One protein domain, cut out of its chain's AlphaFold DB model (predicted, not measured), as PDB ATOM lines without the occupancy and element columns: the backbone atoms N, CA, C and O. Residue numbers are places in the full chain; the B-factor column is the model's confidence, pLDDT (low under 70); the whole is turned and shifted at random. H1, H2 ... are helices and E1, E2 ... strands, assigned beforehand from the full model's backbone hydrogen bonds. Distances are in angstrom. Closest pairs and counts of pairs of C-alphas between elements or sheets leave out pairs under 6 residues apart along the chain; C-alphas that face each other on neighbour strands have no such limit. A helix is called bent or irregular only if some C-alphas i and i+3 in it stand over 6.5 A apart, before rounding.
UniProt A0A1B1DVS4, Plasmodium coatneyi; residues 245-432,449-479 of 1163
ATOM      1  N   THR A 245       3.084  15.285 -22.970       79.81
ATOM      2  CA  THR A 245       1.692  15.291 -22.484       79.81
ATOM      3  C   THR A 245       0.709  15.215 -23.650       79.81
ATOM      4  O   THR A 245      -0.259  14.464 -23.583       79.81
ATOM      5  N   ASP A 246       0.977  15.912 -24.757       84.19
ATOM      6  CA  ASP A 246       0.222  15.781 -26.009       84.19
ATOM      7  C   ASP A 246       0.360  14.364 -26.609       84.19
ATOM      8  O   ASP A 246      -0.637  13.776 -27.034       84.19
ATOM      9  N   CYS A 247       1.553  13.750 -26.541       83.81
ATOM     10  CA  CYS A 247       1.752  12.321 -26.828       83.81
ATOM     11  C   CYS A 247       0.843  11.429 -25.971       83.81
ATOM     12  O   CYS A 247       0.133  10.576 -26.508       83.81
ATOM     13  N   LEU A 248       0.864  11.616 -24.648       86.94
ATOM     14  CA  LEU A 248       0.103  10.803 -23.702       86.94
ATOM     15  C   LEU A 248      -1.410  10.954 -23.916       86.94
ATOM     16  O   LEU A 248      -2.123   9.958 -24.021       86.94
ATOM     17  N   ASN A 249      -1.885  12.190 -24.078       86.25
ATOM     18  CA  ASN A 249      -3.283  12.505 -24.368       86.25
ATOM     19  C   ASN A 249      -3.757  11.837 -25.666       86.25
ATOM     20  O   ASN A 249      -4.827  11.233 -25.677       86.25
ATOM     21  N   LYS A 250      -2.960  11.890 -26.744       88.12
ATOM     22  CA  LYS A 250      -3.291  11.276 -28.045       88.12
ATOM     23  C   LYS A 250      -3.216   9.750 -28.038       88.12
ATOM     24  O   LYS A 250      -3.960   9.109 -28.778       88.12
ATOM     25  N   LYS A 251      -2.338   9.157 -27.224       89.12
ATOM     26  CA  LYS A 251      -2.309   7.708 -26.975       89.12
ATOM     27  C   LYS A 251      -3.571   7.248 -26.240       89.12
ATOM     28  O   LYS A 251      -4.236   6.323 -26.692       89.12
ATOM     29  N   VAL A 252      -3.912   7.907 -25.133       89.12
ATOM     30  CA  VAL A 252      -5.035   7.514 -24.267       89.12
ATOM     31  C   VAL A 252      -6.392   7.799 -24.921       89.12
ATOM     32  O   VAL A 252      -7.267   6.936 -24.878       89.12
ATOM     33  N   GLU A 253      -6.524   8.896 -25.678       89.44
ATOM     34  CA  GLU A 253      -7.681   9.154 -26.553       89.44
ATOM     35  C   GLU A 253      -7.928   7.965 -27.500       89.44
ATOM     36  O   GLU A 253      -9.051   7.484 -27.618       89.44
ATOM     37  N   LYS A 254      -6.877   7.407 -28.122       88.56
ATOM     38  CA  LYS A 254      -7.011   6.224 -28.992       88.56
ATOM     39  C   LYS A 254      -7.458   4.969 -28.242       88.56
ATOM     40  O   LYS A 254      -8.142   4.148 -28.851       88.56
ATOM     41  N   VAL A 255      -7.114   4.802 -26.960       87.44
ATOM     42  CA  VAL A 255      -7.651   3.704 -26.132       87.44
ATOM     43  C   VAL A 255      -9.157   3.882 -25.965       87.44
ATOM     44  O   VAL A 255      -9.915   2.952 -26.244       87.44
ATOM     45  N   PHE A 256      -9.592   5.064 -25.525       89.31
ATOM     46  CA  PHE A 256     -10.992   5.334 -25.199       89.31
ATOM     47  C   PHE A 256     -11.883   5.309 -26.448       89.31
ATOM     48  O   PHE A 256     -12.931   4.663 -26.437       89.31
ATOM     49  N   GLN A 257     -11.415   5.869 -27.564       86.69
ATOM     50  CA  GLN A 257     -12.096   5.782 -28.856       86.69
ATOM     51  C   GLN A 257     -12.194   4.328 -29.341       86.69
ATOM     52  O   GLN A 257     -13.286   3.856 -29.652       86.69
ATOM     53  N   LYS A 258     -11.086   3.568 -29.340       85.81
ATOM     54  CA  LYS A 258     -11.074   2.173 -29.826       85.81
ATOM     55  C   LYS A 258     -11.925   1.230 -28.966       85.81
ATOM     56  O   LYS A 258     -12.563   0.335 -29.514       85.81
ATOM     57  N   ARG A 259     -11.896   1.372 -27.635       81.56
ATOM     58  CA  ARG A 259     -12.616   0.474 -26.711       81.56
ATOM     59  C   ARG A 259     -14.075   0.865 -26.494       81.56
ATOM     60  O   ARG A 259     -14.894  -0.019 -26.252       81.56
ATOM     61  N   TRP A 260     -14.376   2.163 -26.504       85.19
ATOM     62  CA  TRP A 260     -15.604   2.714 -25.925       85.19
ATOM     63  C   TRP A 260     -16.269   3.820 -26.759       85.19
ATOM     64  O   TRP A 260     -17.267   4.369 -26.302       85.19
ATOM     65  N   ASN A 261     -15.751   4.145 -27.953       86.38
ATOM     66  CA  ASN A 261     -16.269   5.213 -28.824       86.38
ATOM     67  C   ASN A 261     -16.432   6.563 -28.082       86.38
ATOM     68  O   ASN A 261     -17.381   7.315 -28.302       86.38
ATOM     69  N   ALA A 262     -15.527   6.827 -27.132       86.44
ATOM     70  CA  ALA A 262     -15.593   7.945 -26.197       86.44
ATOM     71  C   ALA A 262     -14.277   8.730 -26.191       86.44
ATOM     72  O   ALA A 262     -13.199   8.145 -26.300       86.44
ATOM     73  N   ASN A 263     -14.369  10.049 -26.026       88.75
ATOM     74  CA  ASN A 263     -13.207  10.936 -25.950       88.75
ATOM     75  C   ASN A 263     -12.720  11.177 -24.510       88.75
ATOM     76  O   ASN A 263     -13.406  10.880 -23.525       88.75
ATOM     77  N   ASN A 264     -11.529  11.765 -24.400       89.94
ATOM     78  CA  ASN A 264     -10.908  12.168 -23.143       89.94
ATOM     79  C   ASN A 264     -11.824  13.051 -22.272       89.94
ATOM     80  O   ASN A 264     -11.865  12.831 -21.064       89.94
ATOM     81  N   ASP A 265     -12.593  13.990 -22.841       88.75
ATOM     82  CA  ASP A 265     -13.481  14.886 -22.075       88.75
ATOM     83  C   ASP A 265     -14.663  14.134 -21.442       88.75
ATOM     84  O   ASP A 265     -15.027  14.386 -20.291       88.75
ATOM     85  N   GLN A 266     -15.257  13.189 -22.178       88.50
ATOM     86  CA  GLN A 266     -16.337  12.322 -21.699       88.50
ATOM     87  C   GLN A 266     -15.852  11.420 -20.560       88.50
ATOM     88  O   GLN A 266     -16.481  11.349 -19.501       88.50
ATOM     89  N   VAL A 267     -14.707  10.754 -20.753       90.75
ATOM     90  CA  VAL A 267     -14.120   9.875 -19.734       90.75
ATOM     91  C   VAL A 267     -13.686  10.684 -18.513       90.75
ATOM     92  O   VAL A 267     -14.064  10.352 -17.390       90.75
ATOM     93  N   TYR A 268     -12.953  11.782 -18.706       89.56
ATOM     94  CA  TYR A 268     -12.487  12.628 -17.612       89.56
ATOM     95  C   TYR A 268     -13.640  13.264 -16.831       89.56
ATOM     96  O   TYR A 268     -13.631  13.245 -15.600       89.56
ATOM     97  N   GLY A 269     -14.654  13.789 -17.525       89.19
ATOM     98  CA  GLY A 269     -15.830  14.394 -16.907       89.19
ATOM     99  C   GLY A 269     -16.640  13.403 -16.073       89.19
ATOM    100  O   GLY A 269     -17.029  13.724 -14.948       89.19
ATOM    101  N   LEU A 270     -16.829  12.175 -16.568       91.69
ATOM    102  CA  LEU A 270     -17.487  11.118 -15.802       91.69
ATOM    103  C   LEU A 270     -16.647  10.707 -14.579       91.69
ATOM    104  O   LEU A 270     -17.185  10.537 -13.487       91.69
ATOM    105  N   PHE A 271     -15.320  10.638 -14.721       92.75
ATOM    106  CA  PHE A 271     -14.410  10.391 -13.601       92.75
ATOM    107  C   PHE A 271     -14.350  11.548 -12.592       92.75
ATOM    108  O   PHE A 271     -14.138  11.291 -11.405       92.75
ATOM    109  N   GLN A 272     -14.564  12.803 -12.995       89.38
ATOM    110  CA  GLN A 272     -14.753  13.903 -12.046       89.38
ATOM    111  C   GLN A 272     -16.053  13.727 -11.252       89.38
ATOM    112  O   GLN A 272     -16.013  13.814 -10.025       89.38
ATOM    113  N   GLU A 273     -17.173  13.404 -11.909       90.50
ATOM    114  CA  GLU A 273     -18.445  13.127 -11.223       90.50
ATOM    115  C   GLU A 273     -18.305  11.940 -10.254       90.50
ATOM    116  O   GLU A 273     -18.699  12.062  -9.093       90.50
ATOM    117  N   PHE A 274     -17.659  10.837 -10.656       93.25
ATOM    118  CA  PHE A 274     -17.402   9.685  -9.775       93.25
ATOM    119  C   PHE A 274     -16.615  10.033  -8.502       93.25
ATOM    120  O   PHE A 274     -16.753   9.339  -7.494       93.25
ATOM    121  N   ASN A 275     -15.812  11.102  -8.532       90.62
ATOM    122  CA  ASN A 275     -15.000  11.570  -7.406       90.62
ATOM    123  C   ASN A 275     -15.549  12.830  -6.707       90.62
ATOM    124  O   ASN A 275     -14.883  13.390  -5.838       90.62
ATOM    125  N   ARG A 276     -16.761  13.276  -7.064       89.69
ATOM    126  CA  ARG A 276     -17.474  14.378  -6.402       89.69
ATOM    127  C   ARG A 276     -17.922  13.997  -4.982       89.69
ATOM    128  O   ARG A 276     -18.312  12.857  -4.738       89.69
ATOM    129  N   GLU A 277     -17.917  14.975  -4.074       87.38
ATOM    130  CA  GLU A 277     -18.540  14.884  -2.741       87.38
ATOM    131  C   GLU A 277     -20.049  14.586  -2.849       87.38
ATOM    132  O   GLU A 277     -20.706  15.082  -3.769       87.38
ATOM    133  N   LEU A 278     -20.613  13.817  -1.912       85.06
ATOM    134  CA  LEU A 278     -22.065  13.625  -1.815       85.06
ATOM    135  C   LEU A 278     -22.770  14.939  -1.454       85.06
ATOM    136  O   LEU A 278     -22.284  15.714  -0.631       85.06
ATOM    137  N   ASN A 279     -23.950  15.148  -2.031       84.19
ATOM    138  CA  ASN A 279     -24.885  16.203  -1.642       84.19
ATOM    139  C   ASN A 279     -26.232  15.606  -1.186       84.19
ATOM    140  O   ASN A 279     -26.426  14.392  -1.212       84.19
ATOM    141  N   ASP A 280     -27.173  16.454  -0.766       77.31
ATOM    142  CA  ASP A 280     -28.471  15.998  -0.256       77.31
ATOM    143  C   ASP A 280     -29.374  15.350  -1.317       77.31
ATOM    144  O   ASP A 280     -30.182  14.494  -0.966       77.31
ATOM    145  N   ASP A 281     -29.226  15.695  -2.602       77.38
ATOM    146  CA  ASP A 281     -29.935  15.018  -3.696       77.38
ATOM    147  C   ASP A 281     -29.369  13.608  -3.964       77.38
ATOM    148  O   ASP A 281     -30.130  12.725  -4.354       77.38
ATOM    149  N   ASP A 282     -28.077  13.363  -3.706       81.31
ATOM    150  CA  ASP A 282     -27.444  12.038  -3.833       81.31
ATOM    151  C   ASP A 282     -27.830  11.046  -2.706       81.31
ATOM    152  O   ASP A 282     -27.538   9.859  -2.831       81.31
ATOM    153  N   GLU A 283     -28.454  11.500  -1.609       73.12
ATOM    154  CA  GLU A 283     -28.996  10.628  -0.539       73.12
ATOM    155  C   GLU A 283     -30.540  10.543  -0.542       73.12
ATOM    156  O   GLU A 283     -31.140   9.815   0.254       73.12
ATOM    157  N   LYS A 284     -31.202  11.299  -1.424       72.25
ATOM    158  CA  LYS A 284     -32.652  11.579  -1.416       72.25
ATOM    159  C   LYS A 284     -33.539  10.405  -1.828       72.25
ATOM    160  O   LYS A 284     -34.703  10.350  -1.436       72.25
ATOM    161  N   ASP A 285     -33.001   9.494  -2.630       66.56
ATOM    162  CA  ASP A 285     -33.659   8.256  -3.067       66.56
ATOM    163  C   ASP A 285     -33.557   7.120  -2.028       66.56
ATOM    164  O   ASP A 285     -34.268   6.113  -2.120       66.56
ATOM    165  N   GLY A 286     -32.704   7.292  -1.014       67.31
ATOM    166  CA  GLY A 286     -32.414   6.289   0.003       67.31
ATOM    167  C   GLY A 286     -31.493   5.156  -0.455       67.31
ATOM    168  O   GLY A 286     -31.125   4.341   0.384       67.31
ATOM    169  N   LEU A 287     -31.038   5.101  -1.715       70.88
ATOM    170  CA  LEU A 287     -30.170   4.017  -2.209       70.88
ATOM    171  C   LEU A 287     -28.885   3.906  -1.367       70.88
ATOM    172  O   LEU A 287     -28.410   2.813  -1.055       70.88
ATOM    173  N   THR A 288     -28.355   5.044  -0.911       75.50
ATOM    174  CA  THR A 288     -27.182   5.105  -0.033       75.50
ATOM    175  C   THR A 288     -27.410   4.564   1.385       75.50
ATOM    176  O   THR A 288     -26.423   4.368   2.094       75.50
ATOM    177  N   SER A 289     -28.648   4.307   1.841       73.25
ATOM    178  CA  SER A 289     -28.898   3.745   3.183       73.25
ATOM    179  C   SER A 289     -28.587   2.252   3.281       73.25
ATOM    180  O   SER A 289     -28.344   1.759   4.379       73.25
ATOM    181  N   VAL A 290     -28.488   1.532   2.158       71.44
ATOM    182  CA  VAL A 290     -28.038   0.125   2.149       71.44
ATOM    183  C   VAL A 290     -26.619   0.003   2.723       71.44
ATOM    184  O   VAL A 290     -26.313  -0.933   3.455       71.44
ATOM    185  N   CYS A 291     -25.773   1.011   2.489       75.56
ATOM    186  CA  CYS A 291     -24.438   1.136   3.085       75.56
ATOM    187  C   CYS A 291     -24.431   1.451   4.589       75.56
ATOM    188  O   CYS A 291     -23.359   1.474   5.195       75.56
ATOM    189  N   ASP A 292     -25.600   1.719   5.169       72.94
ATOM    190  CA  ASP A 292     -25.792   2.024   6.583       72.94
ATOM    191  C   ASP A 292     -26.414   0.811   7.303       72.94
ATOM    192  O   ASP A 292     -26.012   0.498   8.421       72.94
ATOM    193  N   GLU A 293     -27.318   0.076   6.641       64.75
ATOM    194  CA  GLU A 293     -27.943  -1.155   7.159       64.75
ATOM    195  C   GLU A 293     -27.017  -2.388   7.068       64.75
ATOM    196  O   GLU A 293     -26.939  -3.162   8.020       64.75
ATOM    197  N   VAL A 294     -26.231  -2.546   5.990       60.03
ATOM    198  CA  VAL A 294     -25.266  -3.667   5.821       60.03
ATOM    199  C   VAL A 294     -24.125  -3.644   6.859       60.03
ATOM    200  O   VAL A 294     -23.432  -4.641   7.048       60.03
ATOM    201  N   VAL A 295     -23.952  -2.529   7.576       52.19
ATOM    202  CA  VAL A 295     -22.967  -2.351   8.661       52.19
ATOM    203  C   VAL A 295     -23.502  -2.826  10.026       52.19
ATOM    204  O   VAL A 295     -22.737  -2.914  10.981       52.19
ATOM    205  N   GLY A 296     -24.795  -3.155  10.137       43.91
ATOM    206  CA  GLY A 296     -25.458  -3.482  11.409       43.91
ATOM    207  C   GLY A 296     -25.085  -4.823  12.058       43.91
ATOM    208  O   GLY A 296     -25.503  -5.067  13.186       43.91
ATOM    209  N   ASP A 297     -24.319  -5.684  11.381       41.44
ATOM    210  CA  ASP A 297     -23.829  -6.954  11.931       41.44
ATOM    211  C   ASP A 297     -22.415  -6.797  12.526       41.44
ATOM    212  O   ASP A 297     -21.461  -6.415  11.838       41.44
ATOM    213  N   GLU A 298     -22.264  -7.139  13.811       37.75
ATOM    214  CA  GLU A 298     -21.014  -7.003  14.577       37.75
ATOM    215  C   GLU A 298     -19.842  -7.809  13.983       37.75
ATOM    216  O   GLU A 298     -18.676  -7.529  14.282       37.75
ATOM    217  N   SER A 299     -20.119  -8.774  13.098       36.53
ATOM    218  CA  SER A 299     -19.099  -9.571  12.411       36.53
ATOM    219  C   SER A 299     -18.165  -8.754  11.494       36.53
ATOM    220  O   SER A 299     -17.010  -9.151  11.296       36.53
ATOM    221  N   MET A 300     -18.610  -7.603  10.963       42.44
ATOM    222  CA  MET A 300     -17.925  -6.897   9.859       42.44
ATOM    223  C   MET A 300     -17.138  -5.633  10.239       42.44
ATOM    224  O   MET A 300     -16.361  -5.135   9.422       42.44
ATOM    225  N   VAL A 301     -17.216  -5.149  11.485       40.22
ATOM    226  CA  VAL A 301     -16.588  -3.880  11.951       40.22
ATOM    227  C   VAL A 301     -15.033  -3.928  11.992       40.22
ATOM    228  O   VAL A 301     -14.365  -3.024  12.487       40.22
ATOM    229  N   LYS A 302     -14.411  -4.983  11.447       44.75
ATOM    230  CA  LYS A 302     -12.951  -5.210  11.400       44.75
ATOM    231  C   LYS A 302     -12.291  -5.005  10.034       44.75
ATOM    232  O   LYS A 302     -11.071  -5.183   9.932       44.75
ATOM    233  N   HIS A 303     -13.038  -4.698   8.976       42.59
ATOM    234  CA  HIS A 303     -12.491  -4.599   7.615       42.59
ATOM    235  C   HIS A 303     -12.601  -3.183   7.030       42.59
ATOM    236  O   HIS A 303     -13.349  -2.346   7.523       42.59
ATOM    237  N   LYS A 304     -11.695  -2.855   6.099       53.47
ATOM    238  CA  LYS A 304     -11.116  -1.499   5.987       53.47
ATOM    239  C   LYS A 304     -11.865  -0.553   5.044       53.47
ATOM    240  O   LYS A 304     -11.394   0.563   4.812       53.47
ATOM    241  N   LEU A 305     -13.008  -0.964   4.505       59.72
ATOM    242  CA  LEU A 305     -13.744  -0.161   3.541       59.72
ATOM    243  C   LEU A 305     -14.609   0.898   4.232       59.72
ATOM    244  O   LEU A 305     -15.596   0.601   4.900       59.72
ATOM    245  N   HIS A 306     -14.230   2.163   4.067       67.12
ATOM    246  CA  HIS A 306     -14.921   3.276   4.707       67.12
ATOM    247  C   HIS A 306     -16.360   3.432   4.172       67.12
ATOM    248  O   HIS A 306     -16.571   3.434   2.959       67.12
ATOM    249  N   ARG A 307     -17.344   3.653   5.060       74.75
ATOM    250  CA  ARG A 307     -18.783   3.819   4.738       74.75
ATOM    251  C   ARG A 307     -19.046   4.813   3.593       74.75
ATOM    252  O   ARG A 307     -19.924   4.583   2.765       74.75
ATOM    253  N   CYS A 308     -18.228   5.865   3.489       80.31
ATOM    254  CA  CYS A 308     -18.279   6.829   2.383       80.31
ATOM    255  C   CYS A 308     -18.004   6.208   1.003       80.31
ATOM    256  O   CYS A 308     -18.700   6.534   0.047       80.31
ATOM    257  N   PHE A 309     -17.043   5.282   0.885       85.19
ATOM    258  CA  PHE A 309     -16.778   4.588  -0.379       85.19
ATOM    259  C   PHE A 309     -17.985   3.769  -0.830       85.19
ATOM    260  O   PHE A 309     -18.331   3.807  -2.004       85.19
ATOM    261  N   CYS A 310     -18.665   3.092   0.101       82.12
ATOM    262  CA  CYS A 310     -19.901   2.384  -0.215       82.12
ATOM    263  C   CYS A 310     -20.964   3.351  -0.759       82.12
ATOM    264  O   CYS A 310     -21.474   3.131  -1.854       82.12
ATOM    265  N   LYS A 311     -21.248   4.460  -0.055       85.44
ATOM    266  CA  LYS A 311     -22.241   5.447  -0.515       85.44
ATOM    267  C   LYS A 311     -21.885   6.041  -1.880       85.44
ATOM    268  O   LYS A 311     -22.742   6.103  -2.755       85.44
ATOM    269  N   ILE A 312     -20.621   6.417  -2.091       87.75
ATOM    270  CA  ILE A 312     -20.130   6.926  -3.378       87.75
ATOM    271  C   ILE A 312     -20.247   5.866  -4.478       87.75
ATOM    272  O   ILE A 312     -20.675   6.201  -5.577       87.75
ATOM    273  N   LEU A 313     -19.929   4.596  -4.207       86.56
ATOM    274  CA  LEU A 313     -20.063   3.517  -5.187       86.56
ATOM    275  C   LEU A 313     -21.527   3.261  -5.561       86.56
ATOM    276  O   LEU A 313     -21.824   3.168  -6.746       86.56
ATOM    277  N   ILE A 314     -22.442   3.194  -4.591       83.12
ATOM    278  CA  ILE A 314     -23.879   3.026  -4.860       83.12
ATOM    279  C   ILE A 314     -24.424   4.225  -5.652       83.12
ATOM    280  O   ILE A 314     -25.120   4.033  -6.649       83.12
ATOM    281  N   ARG A 315     -24.022   5.454  -5.298       88.12
ATOM    282  CA  ARG A 315     -24.337   6.677  -6.053       88.12
ATOM    283  C   ARG A 315     -23.800   6.610  -7.484       88.12
ATOM    284  O   ARG A 315     -24.546   6.863  -8.424       88.12
ATOM    285  N   ASN A 316     -22.536   6.234  -7.674       89.81
ATOM    286  CA  ASN A 316     -21.907   6.110  -8.994       89.81
ATOM    287  C   ASN A 316     -22.571   5.017  -9.843       89.81
ATOM    288  O   ASN A 316     -22.790   5.227 -11.034       89.81
ATOM    289  N   LEU A 317     -22.940   3.891  -9.227       84.56
ATOM    290  CA  LEU A 317     -23.671   2.801  -9.867       84.56
ATOM    291  C   LEU A 317     -25.047   3.277 -10.352       84.56
ATOM    292  O   LEU A 317     -25.348   3.130 -11.532       84.56
ATOM    293  N   GLY A 318     -25.822   3.939  -9.486       79.75
ATOM    294  CA  GLY A 318     -27.111   4.538  -9.846       79.75
ATOM    295  C   GLY A 318     -27.010   5.585 -10.961       79.75
ATOM    296  O   GLY A 318     -27.890   5.646 -11.822       79.75
ATOM    297  N   LYS A 319     -25.915   6.364 -11.020       85.31
ATOM    298  CA  LYS A 319     -25.650   7.266 -12.156       85.31
ATOM    299  C   LYS A 319     -25.467   6.481 -13.460       85.31
ATOM    300  O   LYS A 319     -26.110   6.838 -14.441       85.31
ATOM    301  N   VAL A 320     -24.631   5.435 -13.491       85.94
ATOM    302  CA  VAL A 320     -24.326   4.702 -14.741       85.94
ATOM    303  C   VAL A 320     -25.428   3.747 -15.202       85.94
ATOM    304  O   VAL A 320     -25.499   3.471 -16.395       85.94
ATOM    305  N   THR A 321     -26.298   3.262 -14.310       79.75
ATOM    306  CA  THR A 321     -27.458   2.434 -14.696       79.75
ATOM    307  C   THR A 321     -28.667   3.258 -15.143       79.75
ATOM    308  O   THR A 321     -29.538   2.731 -15.832       79.75
ATOM    309  N   ASN A 322     -28.744   4.543 -14.778       81.88
ATOM    310  CA  ASN A 322     -29.812   5.441 -15.218       81.88
ATOM    311  C   ASN A 322     -29.380   6.248 -16.455       81.88
ATOM    312  O   ASN A 322     -28.628   7.218 -16.361       81.88
ATOM    313  N   ASN A 323     -29.933   5.875 -17.610       79.00
ATOM    314  CA  ASN A 323     -29.684   6.485 -18.920       79.00
ATOM    315  C   ASN A 323     -29.898   8.011 -18.979       79.00
ATOM    316  O   ASN A 323     -29.194   8.694 -19.727       79.00
ATOM    317  N   ASP A 324     -30.843   8.560 -18.211       81.69
ATOM    318  CA  ASP A 324     -31.139  10.000 -18.202       81.69
ATOM    319  C   ASP A 324     -30.327  10.785 -17.150       81.69
ATOM    320  O   ASP A 324     -30.465  12.008 -17.044       81.69
ATOM    321  N   SER A 325     -29.417  10.122 -16.424       86.38
ATOM    322  CA  SER A 325     -28.390  10.787 -15.614       86.38
ATOM    323  C   SER A 325     -27.529  11.723 -16.459       86.38
ATOM    324  O   SER A 325     -27.166  11.415 -17.597       86.38
ATOM    325  N   THR A 326     -27.127  12.847 -15.862       90.06
ATOM    326  CA  THR A 326     -26.221  13.819 -16.482       90.06
ATOM    327  C   THR A 326     -25.024  14.137 -15.593       90.06
ATOM    328  O   THR A 326     -25.127  14.105 -14.366       90.06
ATOM    329  N   TYR A 327     -23.897  14.466 -16.222       88.94
ATOM    330  CA  TYR A 327     -22.703  15.012 -15.575       88.94
ATOM    331  C   TYR A 327     -22.233  16.267 -16.324       88.94
ATOM    332  O   TYR A 327     -22.607  16.496 -17.479       88.94
ATOM    333  N   ARG A 328     -21.439  17.119 -15.664       84.69
ATOM    334  CA  ARG A 328     -20.946  18.381 -16.239       84.69
ATOM    335  C   ARG A 328     -19.426  18.419 -16.268       84.69
ATOM    336  O   ARG A 328     -18.790  18.190 -15.245       84.69
ATOM    337  N   TYR A 329     -18.867  18.762 -17.423       87.12
ATOM    338  CA  TYR A 329     -17.433  18.990 -17.614       87.12
ATOM    339  C   TYR A 329     -17.198  19.991 -18.758       87.12
ATOM    340  O   TYR A 329     -18.012  20.063 -19.675       87.12
ATOM    341  N   ASP A 330     -16.139  20.802 -18.656       80.81
ATOM    342  CA  ASP A 330     -15.818  21.938 -19.545       80.81
ATOM    343  C   ASP A 330     -17.047  22.769 -19.980       80.81
ATOM    344  O   ASP A 330     -17.358  22.932 -21.158       80.81
ATOM    345  N   ASN A 331     -17.831  23.231 -19.000       82.56
ATOM    346  CA  ASN A 331     -19.108  23.944 -19.178       82.56
ATOM    347  C   ASN A 331     -20.218  23.213 -19.969       82.56
ATOM    348  O   ASN A 331     -21.344  23.710 -20.008       82.56
ATOM    349  N   ARG A 332     -19.963  22.021 -20.516       85.69
ATOM    350  CA  ARG A 332     -20.944  21.161 -21.188       85.69
ATOM    351  C   ARG A 332     -21.678  20.282 -20.177       85.69
ATOM    352  O   ARG A 332     -21.175  19.995 -19.087       85.69
ATOM    353  N   THR A 333     -22.868  19.837 -20.565       89.81
ATOM    354  CA  THR A 333     -23.642  18.812 -19.858       89.81
ATOM    355  C   THR A 333     -23.754  17.605 -20.775       89.81
ATOM    356  O   THR A 333     -24.270  17.730 -21.883       89.81
ATOM    357  N   TRP A 334     -23.282  16.458 -20.306       87.12
ATOM    358  CA  TRP A 334     -23.311  15.179 -21.011       87.12
ATOM    359  C   TRP A 334     -24.354  14.268 -20.361       87.12
ATOM    360  O   TRP A 334     -24.539  14.337 -19.141       87.12
ATOM    361  N   LYS A 335     -25.016  13.398 -21.129       88.38
ATOM    362  CA  LYS A 335     -25.896  12.355 -20.586       88.38
ATOM    363  C   LYS A 335     -25.215  10.990 -20.624       88.38
ATOM    364  O   LYS A 335     -24.382  10.720 -21.483       88.38
ATOM    365  N   ILE A 336     -25.605  10.098 -19.716       87.19
ATOM    366  CA  ILE A 336     -25.087   8.723 -19.674       87.19
ATOM    367  C   ILE A 336     -25.495   7.932 -20.929       87.19
ATOM    368  O   ILE A 336     -24.655   7.263 -21.522       87.19
ATOM    369  N   ARG A 337     -26.730   8.118 -21.414       82.94
ATOM    370  CA  ARG A 337     -27.229   7.595 -22.704       82.94
ATOM    371  C   ARG A 337     -26.518   8.098 -23.967       82.94
ATOM    372  O   ARG A 337     -26.835   7.605 -25.046       82.94
ATOM    373  N   ASP A 338     -25.632   9.088 -23.857       83.62
ATOM    374  CA  ASP A 338     -24.835   9.579 -24.988       83.62
ATOM    375  C   ASP A 338     -23.545   8.740 -25.171       83.62
ATOM    376  O   ASP A 338     -22.771   8.984 -26.094       83.62
ATOM    377  N   MET A 339     -23.305   7.756 -24.290       84.19
ATOM    378  CA  MET A 339     -22.298   6.701 -24.440       84.19
ATOM    379  C   MET A 339     -22.969   5.405 -24.917       84.19
ATOM    380  O   MET A 339     -24.037   5.039 -24.427       84.19
ATOM    381  N   GLU A 340     -22.349   4.681 -25.849       76.75
ATOM    382  CA  GLU A 340     -22.966   3.490 -26.447       76.75
ATOM    383  C   GLU A 340     -22.885   2.245 -25.540       76.75
ATOM    384  O   GLU A 340     -21.827   1.876 -25.027       76.75
ATOM    385  N   GLY A 341     -24.012   1.544 -25.378       79.12
ATOM    386  CA  GLY A 341     -24.081   0.266 -24.662       79.12
ATOM    387  C   GLY A 341     -23.579   0.335 -23.213       79.12
ATOM    388  O   GLY A 341     -23.902   1.253 -22.466       79.12
ATOM    389  N   ASN A 342     -22.769  -0.647 -22.804       79.31
ATOM    390  CA  ASN A 342     -22.293  -0.777 -21.418       79.31
ATOM    391  C   ASN A 342     -21.035   0.065 -21.106       79.31
ATOM    392  O   ASN A 342     -20.368  -0.176 -20.096       79.31
ATOM    393  N   VAL A 343     -20.680   1.049 -21.942       86.12
ATOM    394  CA  VAL A 343     -19.518   1.933 -21.719       86.12
ATOM    395  C   VAL A 343     -19.527   2.614 -20.336       86.12
ATOM    396  O   VAL A 343     -18.497   2.538 -19.662       86.12
ATOM    397  N   PRO A 344     -20.646   3.171 -19.828       87.38
ATOM    398  CA  PRO A 344     -20.703   3.727 -18.472       87.38
ATOM    399  C   PRO A 344     -20.314   2.715 -17.379       87.38
ATOM    400  O   PRO A 344     -19.542   3.045 -16.476       87.38
ATOM    401  N   CYS A 345     -20.760   1.455 -17.495       83.69
ATOM    402  CA  CYS A 345     -20.343   0.374 -16.598       83.69
ATOM    403  C   CYS A 345     -18.837   0.076 -16.719       83.69
ATOM    404  O   CYS A 345     -18.160  -0.134 -15.714       83.69
ATOM    405  N   HIS A 346     -18.285   0.039 -17.938       84.88
ATOM    406  CA  HIS A 346     -16.854  -0.209 -18.154       84.88
ATOM    407  C   HIS A 346     -15.976   0.893 -17.542       84.88
ATOM    408  O   HIS A 346     -14.952   0.589 -16.932       84.88
ATOM    409  N   LEU A 347     -16.406   2.153 -17.632       88.19
ATOM    410  CA  LEU A 347     -15.715   3.287 -17.019       88.19
ATOM    411  C   LEU A 347     -15.800   3.257 -15.484       88.19
ATOM    412  O   LEU A 347     -14.793   3.513 -14.823       88.19
ATOM    413  N   LEU A 348     -16.936   2.853 -14.900       87.62
ATOM    414  CA  LEU A 348     -17.039   2.605 -13.453       87.62
ATOM    415  C   LEU A 348     -16.119   1.456 -12.997       87.62
ATOM    416  O   LEU A 348     -15.496   1.533 -11.939       87.62
ATOM    417  N   ASN A 349     -15.977   0.413 -13.814       84.56
ATOM    418  CA  ASN A 349     -15.082  -0.711 -13.538       84.56
ATOM    419  C   ASN A 349     -13.593  -0.332 -13.632       84.56
ATOM    420  O   ASN A 349     -12.797  -0.788 -12.809       84.56
ATOM    421  N   LEU A 350     -13.215   0.562 -14.552       87.12
ATOM    422  CA  LEU A 350     -11.881   1.173 -14.567       87.12
ATOM    423  C   LEU A 350     -11.653   2.070 -13.335       87.12
ATOM    424  O   LEU A 350     -10.582   2.017 -12.730       87.12
ATOM    425  N   TRP A 351     -12.654   2.850 -12.916       89.69
ATOM    426  CA  TRP A 351     -12.584   3.666 -11.696       89.69
ATOM    427  C   TRP A 351     -12.370   2.807 -10.440       89.69
ATOM    428  O   TRP A 351     -11.485   3.112  -9.638       89.69
ATOM    429  N   LEU A 352     -13.098   1.691 -10.313       85.38
ATOM    430  CA  LEU A 352     -12.921   0.706  -9.237       85.38
ATOM    431  C   LEU A 352     -11.511   0.102  -9.222       85.38
ATOM    432  O   LEU A 352     -10.905  -0.003  -8.154       85.38
ATOM    433  N   LEU A 353     -10.974  -0.267 -10.390       85.00
ATOM    434  CA  LEU A 353      -9.626  -0.823 -10.519       85.00
ATOM    435  C   LEU A 353      -8.554   0.199 -10.102       85.00
ATOM    436  O   LEU A 353      -7.689  -0.114  -9.284       85.00
ATOM    437  N   LEU A 354      -8.642   1.436 -10.600       87.44
ATOM    438  CA  LEU A 354      -7.717   2.527 -10.273       87.44
ATOM    439  C   LEU A 354      -7.736   2.871  -8.774       87.44
ATOM    440  O   LEU A 354      -6.676   2.945  -8.147       87.44
ATOM    441  N   TYR A 355      -8.926   3.008  -8.180       87.00
ATOM    442  CA  TYR A 355      -9.096   3.222  -6.738       87.00
ATOM    443  C   TYR A 355      -8.530   2.043  -5.926       87.00
ATOM    444  O   TYR A 355      -7.811   2.231  -4.939       87.00
ATOM    445  N   GLY A 356      -8.811   0.815  -6.374       84.25
ATOM    446  CA  GLY A 356      -8.362  -0.425  -5.748       84.25
ATOM    447  C   GLY A 356      -6.845  -0.555  -5.693       84.25
ATOM    448  O   GLY A 356      -6.299  -0.848  -4.629       84.25
ATOM    449  N   ILE A 357      -6.162  -0.265  -6.804       84.38
ATOM    450  CA  ILE A 357      -4.696  -0.279  -6.882       84.38
ATOM    451  C   ILE A 357      -4.098   0.852  -6.040       84.38
ATOM    452  O   ILE A 357      -3.173   0.604  -5.266       84.38
ATOM    453  N   LYS A 358      -4.636   2.079  -6.128       83.12
ATOM    454  CA  LYS A 358      -4.093   3.237  -5.399       83.12
ATOM    455  C   LYS A 358      -4.130   3.059  -3.880       83.12
ATOM    456  O   LYS A 358      -3.225   3.517  -3.181       83.12
ATOM    457  N   TYR A 359      -5.178   2.419  -3.359       81.25
ATOM    458  CA  TYR A 359      -5.425   2.328  -1.917       81.25
ATOM    459  C   TYR A 359      -5.315   0.927  -1.319       81.25
ATOM    460  O   TYR A 359      -5.445   0.795  -0.098       81.25
ATOM    461  N   GLY A 360      -5.004  -0.076  -2.142       77.00
ATOM    462  CA  GLY A 360      -4.762  -1.451  -1.716       77.00
ATOM    463  C   GLY A 360      -6.024  -2.161  -1.236       77.00
ATOM    464  O   GLY A 360      -5.973  -2.814  -0.193       77.00
ATOM    465  N   MET A 361      -7.140  -2.018  -1.965       80.19
ATOM    466  CA  MET A 361      -8.351  -2.797  -1.680       80.19
ATOM    467  C   MET A 361      -8.048  -4.295  -1.773       80.19
ATOM    468  O   MET A 361      -7.380  -4.757  -2.701       80.19
ATOM    469  N   GLN A 362      -8.549  -5.046  -0.802       75.19
ATOM    470  CA  GLN A 362      -8.442  -6.497  -0.742       75.19
ATOM    471  C   GLN A 362      -9.721  -7.142  -1.288       75.19
ATOM    472  O   GLN A 362     -10.761  -6.499  -1.406       75.19
ATOM    473  N   GLU A 363      -9.665  -8.442  -1.570       75.75
ATOM    474  CA  GLU A 363     -10.818  -9.252  -1.996       75.75
ATOM    475  C   GLU A 363     -12.056  -9.034  -1.112       75.75
ATOM    476  O   GLU A 363     -13.158  -8.858  -1.620       75.75
ATOM    477  N   LYS A 364     -11.862  -8.934   0.210       71.75
ATOM    478  CA  LYS A 364     -12.926  -8.656   1.184       71.75
ATOM    479  C   LYS A 364     -13.591  -7.291   1.007       71.75
ATOM    480  O   LYS A 364     -14.791  -7.175   1.234       71.75
ATOM    481  N   ASP A 365     -12.837  -6.273   0.595       74.44
ATOM    482  CA  ASP A 365     -13.376  -4.937   0.333       74.44
ATOM    483  C   ASP A 365     -14.226  -4.949  -0.955       74.44
ATOM    484  O   ASP A 365     -15.314  -4.375  -0.998       74.44
ATOM    485  N   VAL A 366     -13.792  -5.690  -1.983       72.62
ATOM    486  CA  VAL A 366     -14.588  -5.904  -3.207       72.62
ATOM    487  C   VAL A 366     -15.834  -6.751  -2.919       72.62
ATOM    488  O   VAL A 366     -16.921  -6.434  -3.395       72.62
ATOM    489  N   LEU A 367     -15.709  -7.795  -2.095       71.62
ATOM    490  CA  LEU A 367     -16.826  -8.651  -1.697       71.62
ATOM    491  C   LEU A 367     -17.872  -7.872  -0.885       71.62
ATOM    492  O   LEU A 367     -19.066  -8.038  -1.121       71.62
ATOM    493  N   TYR A 368     -17.446  -6.973   0.011       74.25
ATOM    494  CA  TYR A 368     -18.339  -6.038   0.703       74.25
ATOM    495  C   TYR A 368     -19.071  -5.127  -0.292       74.25
ATOM    496  O   TYR A 368     -20.292  -4.979  -0.214       74.25
ATOM    497  N   ALA A 369     -18.350  -4.547  -1.259       71.88
ATOM    498  CA  ALA A 369     -18.947  -3.706  -2.294       71.88
ATOM    499  C   ALA A 369     -20.014  -4.471  -3.100       71.88
ATOM    500  O   ALA A 369     -21.116  -3.965  -3.311       71.88
ATOM    501  N   PHE A 370     -19.738  -5.721  -3.479       74.25
ATOM    502  CA  PHE A 370     -20.709  -6.570  -4.168       74.25
ATOM    503  C   PHE A 370     -21.861  -7.016  -3.250       74.25
ATOM    504  O   PHE A 370     -22.988  -7.123  -3.732       74.25
ATOM    505  N   LYS A 371     -21.651  -7.189  -1.936       75.50
ATOM    506  CA  LYS A 371     -22.734  -7.449  -0.968       75.50
ATOM    507  C   LYS A 371     -23.705  -6.271  -0.871       75.50
ATOM    508  O   LYS A 371     -24.916  -6.493  -0.901       75.50
ATOM    509  N   ALA A 372     -23.203  -5.035  -0.842       71.50
ATOM    510  CA  ALA A 372     -24.044  -3.837  -0.883       71.50
ATOM    511  C   ALA A 372     -24.868  -3.758  -2.186       71.50
ATOM    512  O   ALA A 372     -26.077  -3.550  -2.134       71.50
ATOM    513  N   ILE A 373     -24.247  -4.019  -3.344       71.94
ATOM    514  CA  ILE A 373     -24.927  -4.033  -4.655       71.94
ATOM    515  C   ILE A 373     -25.979  -5.155  -4.747       71.94
ATOM    516  O   ILE A 373     -27.083  -4.928  -5.242       71.94
ATOM    517  N   THR A 374     -25.675  -6.347  -4.221       71.00
ATOM    518  CA  THR A 374     -26.605  -7.493  -4.194       71.00
ATOM    519  C   THR A 374     -27.867  -7.157  -3.397       71.00
ATOM    520  O   THR A 374     -28.980  -7.403  -3.856       71.00
ATOM    521  N   ASN A 375     -27.708  -6.543  -2.220       69.56
ATOM    522  CA  ASN A 375     -28.836  -6.173  -1.366       69.56
ATOM    523  C   ASN A 375     -29.601  -4.942  -1.907       69.56
ATOM    524  O   ASN A 375     -30.809  -4.848  -1.707       69.56
ATOM    525  N   LEU A 376     -28.959  -4.056  -2.683       69.38
ATOM    526  CA  LEU A 376     -29.640  -2.962  -3.392       69.38
ATOM    527  C   LEU A 376     -30.702  -3.488  -4.377       69.38
ATOM    528  O   LEU A 376     -31.843  -3.031  -4.345       69.38
ATOM    529  N   LYS A 377     -30.356  -4.495  -5.195       66.50
ATOM    530  CA  LYS A 377     -31.271  -5.162  -6.148       66.50
ATOM    531  C   LYS A 377     -32.490  -5.808  -5.467       66.50
ATOM    532  O   LYS A 377     -33.564  -5.898  -6.055       66.50
ATOM    533  N   GLU A 378     -32.333  -6.275  -4.231       62.97
ATOM    534  CA  GLU A 378     -33.406  -6.900  -3.445       62.97
ATOM    535  C   GLU A 378     -34.380  -5.878  -2.836       62.97
ATOM    536  O   GLU A 378     -35.527  -6.215  -2.522       62.97
ATOM    537  N   LEU A 379     -33.934  -4.637  -2.644       59.97
ATOM    538  CA  LEU A 379     -34.728  -3.530  -2.107       59.97
ATOM    539  C   LEU A 379     -35.396  -2.711  -3.225       59.97
ATOM    540  O   LEU A 379     -36.522  -2.241  -3.048       59.97
ATOM    541  N   TYR A 380     -34.743  -2.610  -4.385       57.78
ATOM    542  CA  TYR A 380     -35.180  -1.856  -5.559       57.78
ATOM    543  C   TYR A 380     -35.018  -2.742  -6.812       57.78
ATOM    544  O   TYR A 380     -33.892  -3.044  -7.199       57.78
ATOM    545  N   GLU A 381     -36.132  -3.167  -7.433       50.69
ATOM    546  CA  GLU A 381     -36.215  -4.220  -8.479       50.69
ATOM    547  C   GLU A 381     -35.593  -3.856  -9.858       50.69
ATOM    548  O   GLU A 381     -36.206  -4.086 -10.903       50.69
ATOM    549  N   GLU A 382     -34.393  -3.270  -9.902       52.22
ATOM    550  CA  GLU A 382     -33.769  -2.742 -11.126       52.22
ATOM    551  C   GLU A 382     -32.300  -3.187 -11.333       52.22
ATOM    552  O   GLU A 382     -31.745  -4.004 -10.596       52.22
ATOM    553  N   GLN A 383     -31.698  -2.751 -12.444       56.09
ATOM    554  CA  GLN A 383     -30.735  -3.534 -13.242       56.09
ATOM    555  C   GLN A 383     -29.263  -3.502 -12.767       56.09
ATOM    556  O   GLN A 383     -28.335  -3.577 -13.575       56.09
ATOM    557  N   TYR A 384     -29.025  -3.403 -11.460       59.59
ATOM    558  CA  TYR A 384     -27.707  -3.103 -10.880       59.59
ATOM    559  C   TYR A 384     -26.613  -4.161 -11.121       59.59
ATOM    560  O   TYR A 384     -25.431  -3.819 -11.174       59.59
ATOM    561  N   GLU A 385     -26.977  -5.430 -11.333       55.12
ATOM    562  CA  GLU A 385     -26.015  -6.503 -11.648       55.12
ATOM    563  C   GLU A 385     -25.324  -6.329 -13.011       55.12
ATOM    564  O   GLU A 385     -24.200  -6.798 -13.186       55.12
ATOM    565  N   ASN A 386     -25.939  -5.616 -13.963       56.28
ATOM    566  CA  ASN A 386     -25.415  -5.484 -15.329       56.28
ATOM    567  C   ASN A 386     -24.111  -4.667 -15.413       56.28
ATOM    568  O   ASN A 386     -23.365  -4.815 -16.382       56.28
ATOM    569  N   CYS A 387     -23.816  -3.831 -14.410       65.56
ATOM    570  CA  CYS A 387     -22.558  -3.083 -14.326       65.56
ATOM    571  C   CYS A 387     -21.477  -3.753 -13.453       65.56
ATOM    572  O   CYS A 387     -20.379  -3.199 -13.343       65.56
ATOM    573  N   VAL A 388     -21.742  -4.915 -12.840       62.00
ATOM    574  CA  VAL A 388     -20.736  -5.643 -12.039       62.00
ATOM    575  C   VAL A 388     -19.513  -5.980 -12.900       62.00
ATOM    576  O   VAL A 388     -19.639  -6.265 -14.090       62.00
ATOM    577  N   TYR A 389     -18.325  -5.929 -12.291       60.34
ATOM    578  CA  TYR A 389     -17.036  -6.014 -12.977       60.34
ATOM    579  C   TYR A 389     -16.942  -7.140 -14.013       60.34
ATOM    580  O   TYR A 389     -16.974  -8.327 -13.685       60.34
ATOM    581  N   THR A 390     -16.782  -6.733 -15.274       58.97
ATOM    582  CA  THR A 390     -16.813  -7.615 -16.447       58.97
ATOM    583  C   THR A 390     -15.450  -8.178 -16.851       58.97
ATOM    584  O   THR A 390     -15.386  -8.975 -17.779       58.97
ATOM    585  N   GLY A 391     -14.350  -7.761 -16.212       56.88
ATOM    586  CA  GLY A 391     -12.988  -8.158 -16.604       56.88
ATOM    587  C   GLY A 391     -12.426  -7.449 -17.844       56.88
ATOM    588  O   GLY A 391     -11.263  -7.647 -18.170       56.88
ATOM    589  N   ASN A 392     -13.194  -6.571 -18.504       58.00
ATOM    590  CA  ASN A 392     -12.853  -5.936 -19.794       58.00
ATOM    591  C   ASN A 392     -11.682  -4.919 -19.762       58.00
ATOM    592  O   ASN A 392     -11.512  -4.124 -20.693       58.00
ATOM    593  N   PHE A 393     -10.886  -4.906 -18.692       63.25
ATOM    594  CA  PHE A 393      -9.719  -4.048 -18.536       63.25
ATOM    595  C   PHE A 393      -8.623  -4.792 -17.755       63.25
ATOM    596  O   PHE A 393      -8.625  -4.804 -16.522       63.25
ATOM    597  N   GLU A 394      -7.695  -5.416 -18.484       68.00
ATOM    598  CA  GLU A 394      -6.494  -6.031 -17.911       68.00
ATOM    599  C   GLU A 394      -5.387  -4.999 -17.686       68.00
ATOM    600  O   GLU A 394      -5.119  -4.138 -18.524       68.00
ATOM    601  N   VAL A 395      -4.632  -5.177 -16.605       73.75
ATOM    602  CA  VAL A 395      -3.505  -4.304 -16.233       73.75
ATOM    603  C   VAL A 395      -2.323  -4.305 -17.226       73.75
ATOM    604  O   VAL A 395      -1.468  -3.426 -17.157       73.75
ATOM    605  N   LYS A 396      -2.224  -5.274 -18.144       66.06
ATOM    606  CA  LYS A 396      -1.081  -5.416 -19.075       66.06
ATOM    607  C   LYS A 396      -1.458  -5.327 -20.556       66.06
ATOM    608  O   LYS A 396      -0.714  -5.800 -21.409       66.06
ATOM    609  N   GLN A 397      -2.627  -4.784 -20.874       68.94
ATOM    610  CA  GLN A 397      -3.125  -4.733 -22.245       68.94
ATOM    611  C   GLN A 397      -2.731  -3.417 -22.928       68.94
ATOM    612  O   GLN A 397      -3.244  -2.358 -22.571       68.94
ATOM    613  N   GLU A 398      -1.855  -3.492 -23.931       70.81
ATOM    614  CA  GLU A 398      -1.632  -2.390 -24.872       70.81
ATOM    615  C   GLU A 398      -2.818  -2.265 -25.840       70.81
ATOM    616  O   GLU A 398      -3.218  -3.230 -26.493       70.81
ATOM    617  N   ASP A 399      -3.362  -1.057 -25.977       62.97
ATOM    618  CA  ASP A 399      -4.387  -0.716 -26.961       62.97
ATOM    619  C   ASP A 399      -4.150   0.679 -27.537       62.97
ATOM    620  O   ASP A 399      -3.758   1.602 -26.835       62.97
ATOM    621  N   GLY A 400      -4.350   0.859 -28.845       66.00
ATOM    622  CA  GLY A 400      -4.190   2.166 -29.508       66.00
ATOM    623  C   GLY A 400      -2.776   2.784 -29.467       66.00
ATOM    624  O   GLY A 400      -2.579   3.851 -30.051       66.00
ATOM    625  N   GLY A 401      -1.807   2.122 -28.824       72.38
ATOM    626  CA  GLY A 401      -0.463   2.633 -28.535       72.38
ATOM    627  C   GLY A 401      -0.243   3.105 -27.087       72.38
ATOM    628  O   GLY A 401       0.799   3.701 -26.823       72.38
ATOM    629  N   ALA A 402      -1.187   2.864 -26.170       81.56
ATOM    630  CA  ALA A 402      -1.032   3.070 -24.727       81.56
ATOM    631  C   ALA A 402      -1.289   1.768 -23.953       81.56
ATOM    632  O   ALA A 402      -2.123   0.953 -24.349       81.56
ATOM    633  N   ASP A 403      -0.603   1.602 -22.829       83.88
ATOM    634  CA  ASP A 403      -0.822   0.534 -21.855       83.88
ATOM    635  C   ASP A 403      -1.496   1.082 -20.579       83.88
ATOM    636  O   ASP A 403      -1.866   2.258 -20.488       83.88
ATOM    637  N   PHE A 404      -1.635   0.248 -19.544       86.69
ATOM    638  CA  PHE A 404      -2.134   0.716 -18.250       86.69
ATOM    639  C   PHE A 404      -1.211   1.744 -17.578       86.69
ATOM    640  O   PHE A 404      -1.711   2.608 -16.859       86.69
ATOM    641  N   ARG A 405       0.112   1.694 -17.799       87.88
ATOM    642  CA  ARG A 405       1.056   2.680 -17.251       87.88
ATOM    643  C   ARG A 405       0.773   4.069 -17.817       87.88
ATOM    644  O   ARG A 405       0.676   5.020 -17.043       87.88
ATOM    645  N   ASP A 406       0.572   4.175 -19.127       88.38
ATOM    646  CA  ASP A 406       0.176   5.416 -19.798       88.38
ATOM    647  C   ASP A 406      -1.211   5.901 -19.331       88.38
ATOM    648  O   ASP A 406      -1.376   7.075 -18.997       88.38
ATOM    649  N   ILE A 407      -2.201   5.008 -19.212       88.38
ATOM    650  CA  ILE A 407      -3.550   5.366 -18.728       88.38
ATOM    651  C   ILE A 407      -3.509   5.843 -17.262       88.38
ATOM    652  O   ILE A 407      -4.143   6.842 -16.916       88.38
ATOM    653  N   TYR A 408      -2.732   5.187 -16.393       88.50
ATOM    654  CA  TYR A 408      -2.556   5.602 -14.999       88.50
ATOM    655  C   TYR A 408      -1.839   6.954 -14.890       88.50
ATOM    656  O   TYR A 408      -2.297   7.825 -14.147       88.50
ATOM    657  N   LYS A 409      -0.767   7.169 -15.671       87.88
ATOM    658  CA  LYS A 409      -0.104   8.479 -15.797       87.88
ATOM    659  C   LYS A 409      -1.086   9.561 -16.233       87.88
ATOM    660  O   LYS A 409      -1.133  10.626 -15.632       87.88
ATOM    661  N   TRP A 410      -1.929   9.280 -17.221       91.44
ATOM    662  CA  TRP A 410      -2.920  10.239 -17.699       91.44
ATOM    663  C   TRP A 410      -3.918  10.645 -16.600       91.44
ATOM    664  O   TRP A 410      -4.151  11.838 -16.394       91.44
ATOM    665  N   PHE A 411      -4.429   9.694 -15.809       87.31
ATOM    666  CA  PHE A 411      -5.296  10.000 -14.660       87.31
ATOM    667  C   PHE A 411      -4.573  10.695 -13.489       87.31
ATOM    668  O   PHE A 411      -5.209  11.473 -12.768       87.31
ATOM    669  N   MET A 412      -3.273  10.444 -13.292       81.44
ATOM    670  CA  MET A 412      -2.423  11.182 -12.344       81.44
ATOM    671  C   MET A 412      -2.264  12.648 -12.772       81.44
ATOM    672  O   MET A 412      -2.577  13.543 -11.987       81.44
ATOM    673  N   ASN A 413      -1.885  12.894 -14.032       79.62
ATOM    674  CA  ASN A 413      -1.669  14.233 -14.596       79.62
ATOM    675  C   ASN A 413      -2.917  15.128 -14.507       79.62
ATOM    676  O   ASN A 413      -2.794  16.344 -14.385       79.62
ATOM    677  N   HIS A 414      -4.116  14.534 -14.529       75.50
ATOM    678  CA  HIS A 414      -5.388  15.253 -14.411       75.50
ATOM    679  C   HIS A 414      -6.031  15.189 -13.000       75.50
ATOM    680  O   HIS A 414      -7.233  15.435 -12.848       75.50
ATOM    681  N   ASP A 415      -5.249  14.886 -11.954       75.94
ATOM    682  CA  ASP A 415      -5.599  14.991 -10.519       75.94
ATOM    683  C   ASP A 415      -6.699  14.032  -9.988       75.94
ATOM    684  O   ASP A 415      -7.020  14.028  -8.798       75.94
ATOM    685  N   ILE A 416      -7.254  13.146 -10.825       79.44
ATOM    686  CA  ILE A 416      -8.304  12.181 -10.427       79.44
ATOM    687  C   ILE A 416      -7.854  11.302  -9.261       79.44
ATOM    688  O   ILE A 416      -8.596  11.101  -8.299       79.44
ATOM    689  N   ILE A 417      -6.618  10.814  -9.328       75.50
ATOM    690  CA  ILE A 417      -6.040   9.891  -8.349       75.50
ATOM    691  C   ILE A 417      -5.824  10.553  -6.968       75.50
ATOM    692  O   ILE A 417      -5.752   9.861  -5.949       75.50
ATOM    693  N   ASN A 418      -5.782  11.890  -6.903       72.94
ATOM    694  CA  ASN A 418      -5.776  12.635  -5.641       72.94
ATOM    695  C   ASN A 418      -7.204  12.855  -5.117       72.94
ATOM    696  O   ASN A 418      -7.454  12.647  -3.930       72.94
ATOM    697  N   LYS A 419      -8.154  13.202  -5.999       75.19
ATOM    698  CA  LYS A 419      -9.581  13.397  -5.659       75.19
ATOM    699  C   LYS A 419     -10.229  12.133  -5.086       75.19
ATOM    700  O   LYS A 419     -10.972  12.223  -4.110       75.19
ATOM    701  N   MET A 420      -9.849  10.957  -5.594       81.00
ATOM    702  CA  MET A 420     -10.188   9.646  -5.013       81.00
ATOM    703  C   MET A 420      -9.893   9.555  -3.496       81.00
ATOM    704  O   MET A 420     -10.553   8.807  -2.772       81.00
ATOM    705  N   GLY A 421      -8.939  10.337  -2.979       76.81
ATOM    706  CA  GLY A 421      -8.533  10.315  -1.575       76.81
ATOM    707  C   GLY A 421      -9.617  10.810  -0.622       76.81
ATOM    708  O   GLY A 421      -9.779  10.243   0.457       76.81
ATOM    709  N   ALA A 422     -10.411  11.805  -1.028       77.88
ATOM    710  CA  ALA A 422     -11.488  12.356  -0.199       77.88
ATOM    711  C   ALA A 422     -12.556  11.301   0.156       77.88
ATOM    712  O   ALA A 422     -13.156  11.341   1.229       77.88
ATOM    713  N   ILE A 423     -12.747  10.308  -0.716       80.69
ATOM    714  CA  ILE A 423     -13.653   9.174  -0.491       80.69
ATOM    715  C   ILE A 423     -13.059   8.211   0.546       80.69
ATOM    716  O   ILE A 423     -13.743   7.813   1.493       80.69
ATOM    717  N   ARG A 424     -11.763   7.887   0.411       77.44
ATOM    718  CA  ARG A 424     -11.031   7.001   1.332       77.44
ATOM    719  C   ARG A 424     -10.998   7.547   2.760       77.44
ATOM    720  O   ARG A 424     -11.152   6.779   3.704       77.44
ATOM    721  N   TYR A 425     -10.806   8.858   2.909       69.75
ATOM    722  CA  TYR A 425     -10.767   9.546   4.206       69.75
ATOM    723  C   TYR A 425     -12.145   9.991   4.707       69.75
ATOM    724  O   TYR A 425     -12.243  10.616   5.758       69.75
ATOM    725  N   GLY A 426     -13.215   9.688   3.966       69.19
ATOM    726  CA  GLY A 426     -14.586   9.994   4.362       69.19
ATOM    727  C   GLY A 426     -15.021  11.446   4.206       69.19
ATOM    728  O   GLY A 426     -16.219  11.707   4.288       69.19
ATOM    729  N   THR A 427     -14.100  12.377   3.944       75.69
ATOM    730  CA  THR A 427     -14.390  13.813   3.819       75.69
ATOM    731  C   THR A 427     -15.390  14.102   2.701       75.69
ATOM    732  O   THR A 427     -16.249  14.959   2.878       75.69
ATOM    733  N   ALA A 428     -15.378  13.312   1.621       78.88
ATOM    734  CA  ALA A 428     -16.358  13.379   0.530       78.88
ATOM    735  C   ALA A 428     -17.810  13.024   0.936       78.88
ATOM    736  O   ALA A 428     -18.701  13.083   0.092       78.88
ATOM    737  N   CYS A 429     -18.059  12.647   2.194       76.19
ATOM    738  CA  CYS A 429     -19.385  12.339   2.737       76.19
ATOM    739  C   CYS A 429     -19.690  13.077   4.058       76.19
ATOM    740  O   CYS A 429     -20.601  12.679   4.787       76.19
ATOM    741  N   VAL A 430     -18.934  14.125   4.407       69.12
ATOM    742  CA  VAL A 430     -19.185  14.936   5.611       69.12
ATOM    743  C   VAL A 430     -20.136  16.086   5.270       69.12
ATOM    744  O   VAL A 430     -19.766  17.003   4.538       69.12
ATOM    745  N   ARG A 431     -21.355  16.078   5.833       59.44
ATOM    746  CA  ARG A 431     -22.263  17.240   5.762       59.44
ATOM    747  C   ARG A 431     -21.636  18.452   6.453       59.44
ATOM    748  O   ARG A 431     -21.101  18.336   7.555       59.44
ATOM    749  N   LYS A 432     -21.779  19.625   5.833       46.75
ATOM    750  CA  LYS A 432     -21.235  20.905   6.328       46.75
ATOM    751  C   LYS A 432     -21.965  21.435   7.572       46.75
ATOM    752  O   LYS A 432     -21.400  22.234   8.310       46.75
ATOM    753  N   GLU A 449     -26.490 -13.114   1.537       70.12
ATOM    754  CA  GLU A 449     -25.107 -13.417   1.193       70.12
ATOM    755  C   GLU A 449     -24.825 -13.305  -0.305       70.12
ATOM    756  O   GLU A 449     -25.715 -13.416  -1.150       70.12
ATOM    757  N   VAL A 450     -23.549 -13.080  -0.620       67.81
ATOM    758  CA  VAL A 450     -23.064 -12.925  -1.995       67.81
ATOM    759  C   VAL A 450     -23.018 -14.288  -2.690       67.81
ATOM    760  O   VAL A 450     -22.500 -15.254  -2.126       67.81
ATOM    761  N   SER A 451     -23.535 -14.364  -3.921       74.12
ATOM    762  CA  SER A 451     -23.494 -15.582  -4.738       74.12
ATOM    763  C   SER A 451     -22.061 -15.959  -5.132       74.12
ATOM    764  O   SER A 451     -21.189 -15.097  -5.248       74.12
ATOM    765  N   ASP A 452     -21.806 -17.244  -5.394       75.00
ATOM    766  CA  ASP A 452     -20.455 -17.702  -5.739       75.00
ATOM    767  C   ASP A 452     -19.937 -17.122  -7.067       75.00
ATOM    768  O   ASP A 452     -18.746 -16.863  -7.196       75.00
ATOM    769  N   ASP A 453     -20.815 -16.810  -8.025       68.50
ATOM    770  CA  ASP A 453     -20.457 -16.049  -9.236       68.50
ATOM    771  C   ASP A 453     -19.920 -14.644  -8.896       68.50
ATOM    772  O   ASP A 453     -18.860 -14.242  -9.381       68.50
ATOM    773  N   LEU A 454     -20.598 -13.916  -8.005       67.19
ATOM    774  CA  LEU A 454     -20.148 -12.600  -7.548       67.19
ATOM    775  C   LEU A 454     -18.879 -12.699  -6.684       67.19
ATOM    776  O   LEU A 454     -17.998 -11.848  -6.802       67.19
ATOM    777  N   ARG A 455     -18.725 -13.758  -5.879       72.31
ATOM    778  CA  ARG A 455     -17.498 -14.055  -5.118       72.31
ATOM    779  C   ARG A 455     -16.305 -14.308  -6.052       72.31
ATOM    780  O   ARG A 455     -15.272 -13.659  -5.903       72.31
ATOM    781  N   ASN A 456     -16.480 -15.130  -7.087       75.56
ATOM    782  CA  ASN A 456     -15.473 -15.383  -8.125       75.56
ATOM    783  C   ASN A 456     -15.102 -14.102  -8.903       75.56
ATOM    784  O   ASN A 456     -13.934 -13.871  -9.233       75.56
ATOM    785  N   LYS A 457     -16.077 -13.220  -9.167       72.50
ATOM    786  CA  LYS A 457     -15.827 -11.894  -9.760       72.50
ATOM    787  C   LYS A 457     -15.052 -10.978  -8.807       72.50
ATOM    788  O   LYS A 457     -14.128 -10.306  -9.258       72.50
ATOM    789  N   ALA A 458     -15.351 -10.987  -7.505       70.94
ATOM    790  CA  ALA A 458     -14.615 -10.213  -6.500       70.94
ATOM    791  C   ALA A 458     -13.151 -10.673  -6.370       70.94
ATOM    792  O   ALA A 458     -12.244  -9.839  -6.354       70.94
ATOM    793  N   GLU A 459     -12.901 -11.988  -6.391       76.12
ATOM    794  CA  GLU A 459     -11.547 -12.543  -6.516       76.12
ATOM    795  C   GLU A 459     -10.836 -12.062  -7.790       76.12
ATOM    796  O   GLU A 459      -9.646 -11.751  -7.763       76.12
ATOM    797  N   THR A 460     -11.546 -12.007  -8.919       76.62
ATOM    798  CA  THR A 460     -10.979 -11.596 -10.215       76.62
ATOM    799  C   THR A 460     -10.571 -10.120 -10.202       76.62
ATOM    800  O   THR A 460      -9.444  -9.799 -10.576       76.62
ATOM    801  N   VAL A 461     -11.419  -9.233  -9.663       74.56
ATOM    802  CA  VAL A 461     -11.072  -7.822  -9.400       74.56
ATOM    803  C   VAL A 461      -9.830  -7.722  -8.513       74.56
ATOM    804  O   VAL A 461      -8.906  -6.971  -8.821       74.56
ATOM    805  N   ALA A 462      -9.782  -8.485  -7.416       79.62
ATOM    806  CA  ALA A 462      -8.655  -8.460  -6.489       79.62
ATOM    807  C   ALA A 462      -7.345  -8.918  -7.155       79.62
ATOM    808  O   ALA A 462      -6.294  -8.322  -6.913       79.62
ATOM    809  N   LYS A 463      -7.402  -9.922  -8.040       82.88
ATOM    810  CA  LYS A 463      -6.254 -10.406  -8.823       82.88
ATOM    811  C   LYS A 463      -5.741  -9.337  -9.802       82.88
ATOM    812  O   LYS A 463      -4.530  -9.119  -9.847       82.88
ATOM    813  N   GLU A 464      -6.615  -8.603 -10.499       78.81
ATOM    814  CA  GLU A 464      -6.189  -7.457 -11.326       78.81
ATOM    815  C   GLU A 464      -5.620  -6.304 -10.484       78.81
ATOM    816  O   GLU A 464      -4.573  -5.753 -10.829       78.81
ATOM    817  N   ILE A 465      -6.214  -5.991  -9.326       83.56
ATOM    818  CA  ILE A 465      -5.657  -5.000  -8.392       83.56
ATOM    819  C   ILE A 465      -4.220  -5.377  -7.989       83.56
ATOM    820  O   ILE A 465      -3.327  -4.529  -8.030       83.56
ATOM    821  N   GLN A 466      -3.953  -6.648  -7.664       83.56
ATOM    822  CA  GLN A 466      -2.593  -7.097  -7.332       83.56
ATOM    823  C   GLN A 466      -1.621  -6.984  -8.518       83.56
ATOM    824  O   GLN A 466      -0.474  -6.579  -8.314       83.56
ATOM    825  N   LYS A 467      -2.061  -7.263  -9.756       85.88
ATOM    826  CA  LYS A 467      -1.234  -7.060 -10.963       85.88
ATOM    827  C   LYS A 467      -0.832  -5.590 -11.154       85.88
ATOM    828  O   LYS A 467       0.262  -5.337 -11.653       85.88
ATOM    829  N   GLY A 468      -1.695  -4.636 -10.784       79.56
ATOM    830  CA  GLY A 468      -1.489  -3.194 -11.012       79.56
ATOM    831  C   GLY A 468      -0.532  -2.508 -10.037       79.56
ATOM    832  O   GLY A 468       0.123  -1.527 -10.398       79.56
ATOM    833  N   LEU A 469      -0.400  -3.039  -8.818       82.38
ATOM    834  CA  LEU A 469       0.458  -2.485  -7.766       82.38
ATOM    835  C   LEU A 469       1.927  -2.224  -8.168       82.38
ATOM    836  O   LEU A 469       2.427  -1.165  -7.784       82.38
ATOM    837  N   PRO A 470       2.664  -3.113  -8.873       84.25
ATOM    838  CA  PRO A 470       4.036  -2.818  -9.299       84.25
ATOM    839  C   PRO A 470       4.119  -1.639 -10.279       84.25
ATOM    840  O   PRO A 470       4.904  -0.727 -10.042       84.25
ATOM    841  N   ILE A 471       3.259  -1.605 -11.303       81.00
ATOM    842  CA  ILE A 471       3.266  -0.573 -12.357       81.00
ATOM    843  C   ILE A 471       2.988   0.811 -11.757       81.00
ATOM    844  O   ILE A 471       3.711   1.770 -12.020       81.00
ATOM    845  N   VAL A 472       1.995   0.913 -10.867       83.38
ATOM    846  CA  VAL A 472       1.697   2.159 -10.141       83.38
ATOM    847  C   VAL A 472       2.872   2.602  -9.260       83.38
ATOM    848  O   VAL A 472       3.243   3.776  -9.268       83.38
ATOM    849  N   LYS A 473       3.527   1.664  -8.562       83.50
ATOM    850  CA  LYS A 473       4.739   1.937  -7.767       83.50
ATOM    851  C   LYS A 473       5.960   2.304  -8.613       83.50
ATOM    852  O   LYS A 473       6.961   2.722  -8.036       83.50
ATOM    853  N   GLU A 474       5.939   2.102  -9.925       82.56
ATOM    854  CA  GLU A 474       7.001   2.519 -10.844       82.56
ATOM    855  C   GLU A 474       6.720   3.923 -11.384       82.56
ATOM    856  O   GLU A 474       7.576   4.793 -11.224       82.56
ATOM    857  N   VAL A 475       5.495   4.203 -11.845       80.69
ATOM    858  CA  VAL A 475       5.056   5.566 -12.217       80.69
ATOM    859  C   VAL A 475       5.332   6.574 -11.096       80.69
ATOM    860  O   VAL A 475       5.946   7.610 -11.329       80.69
ATOM    861  N   GLU A 476       4.968   6.244  -9.855       78.94
ATOM    862  CA  GLU A 476       5.151   7.133  -8.695       78.94
ATOM    863  C   GLU A 476       6.617   7.301  -8.242       78.94
ATOM    864  O   GLU A 476       6.908   8.103  -7.351       78.94
ATOM    865  N   LYS A 477       7.564   6.560  -8.837       79.25
ATOM    866  CA  LYS A 477       9.010   6.799  -8.680       79.25
ATOM    867  C   LYS A 477       9.569   7.678  -9.796       79.25
ATOM    868  O   LYS A 477      10.478   8.454  -9.520       79.25
ATOM    869  N   GLU A 478       9.056   7.532 -11.019       69.25
ATOM    870  CA  GLU A 478       9.534   8.238 -12.214       69.25
ATOM    871  C   GLU A 478       9.322   9.758 -12.127       69.25
ATOM    872  O   GLU A 478      10.181  10.512 -12.568       69.25
ATOM    873  N   GLU A 479       8.244  10.227 -11.488       58.72
ATOM    874  CA  GLU A 479       7.962  11.667 -11.317       58.72
ATOM    875  C   GLU A 479       8.865  12.388 -10.289       58.72
ATOM    876  O   GLU A 479       8.632  13.549  -9.951       58.72
TER     877      GLU A 479
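Overview. This is residues 245 to 432 and 449 to 479 of the 1163 residues of a protein of Plasmodium coatneyi (UniProt A0A1B1DVS4). What does the model look like? It is a compact, rounded body of helices that mostly cross one another, with H5 running through the middle. H1, H8 and H10b make one end, H3 and H6 the other; the long bent H10 runs along one side, and a small two-strand hairpin packs on H2. What is it made of? The printed part has 219 residues with ten named helices and two named strands, in the order H1 H2 H3 H4 E1 E2 H5 H6 H7 H8 H9 H10; E1 and E2 form an antiparallel sheet, and the class is mostly helix. The radius of gyration of the C-alphas is 16.8 A, and the spans are 50 by 37 by 36 A.

Arrangement. How does it begin? H1, residues 245 to 260, touches H2, residues 264 to 274, with residues 249 to 256 alone, about perpendicular at 79 degrees; the closest C-alphas, of Glu 253 and Asn 264, are 5.6 A apart. What follows? H3, residues 287 to 293, and H4, residues 307 to 321, are a helical hairpin, C-alphas 288 and 311 closest at 5.0 A. E1, residues 326 to 329, and E2, residues 332 to 335, are a hairpin with N 327 and O 334 within hydrogen-bond range at 3.0 A. H5, residues 343 to 359, touches H4 at a shallow tilt of 19 degrees, opposite ways, C-alphas 320 and 344 closest at 5.3 A; it also touches H7, residues 384 to 387, and H9, residues 416 to 424. Where is H10? Assigned as one helix by its hydrogen bonds, residues 452 to 478, it is bent, with C-alphas 467 and 470 7.0 A apart; arm H10a, residues 452 to 467, touches H6, residues 363 to 379, and arm H10b, residues 470 to 478, touches H8, residues 404 to 413. Are the backbones paired? Every O i to N i+4 pair is within hydrogen-bond range in H1, H2, H4, H5, H8 and H10a, against 12 of 13 in H6 and 4 of 5 in H10b. H3 has 1 of 3 beside 4 of 4 O i to N i+3 pairs, H9 1 of 5 beside 5 of 6; H7 is too short.

Along the chain. Where does H1 begin? C-alpha 245 is at (1.692, 15.291, -22.484). Which are longest? By residues the longest helix is H10, with 27 residues, its arm H10a measuring 22.6 A from first to last C-alpha, while H6 measures 24.6 A and H5 24.3 A; H10b ends at C-alpha 478, (9.534, 8.238, -12.214).

Size, cuts and confidence. Is it whole? Residues 433 to 448 are not printed, and C-alphas 432 and 449 are 34.9 A apart. Where is confidence low? Fifty residues are under 70, among them 293 to 306 and 375 to 394.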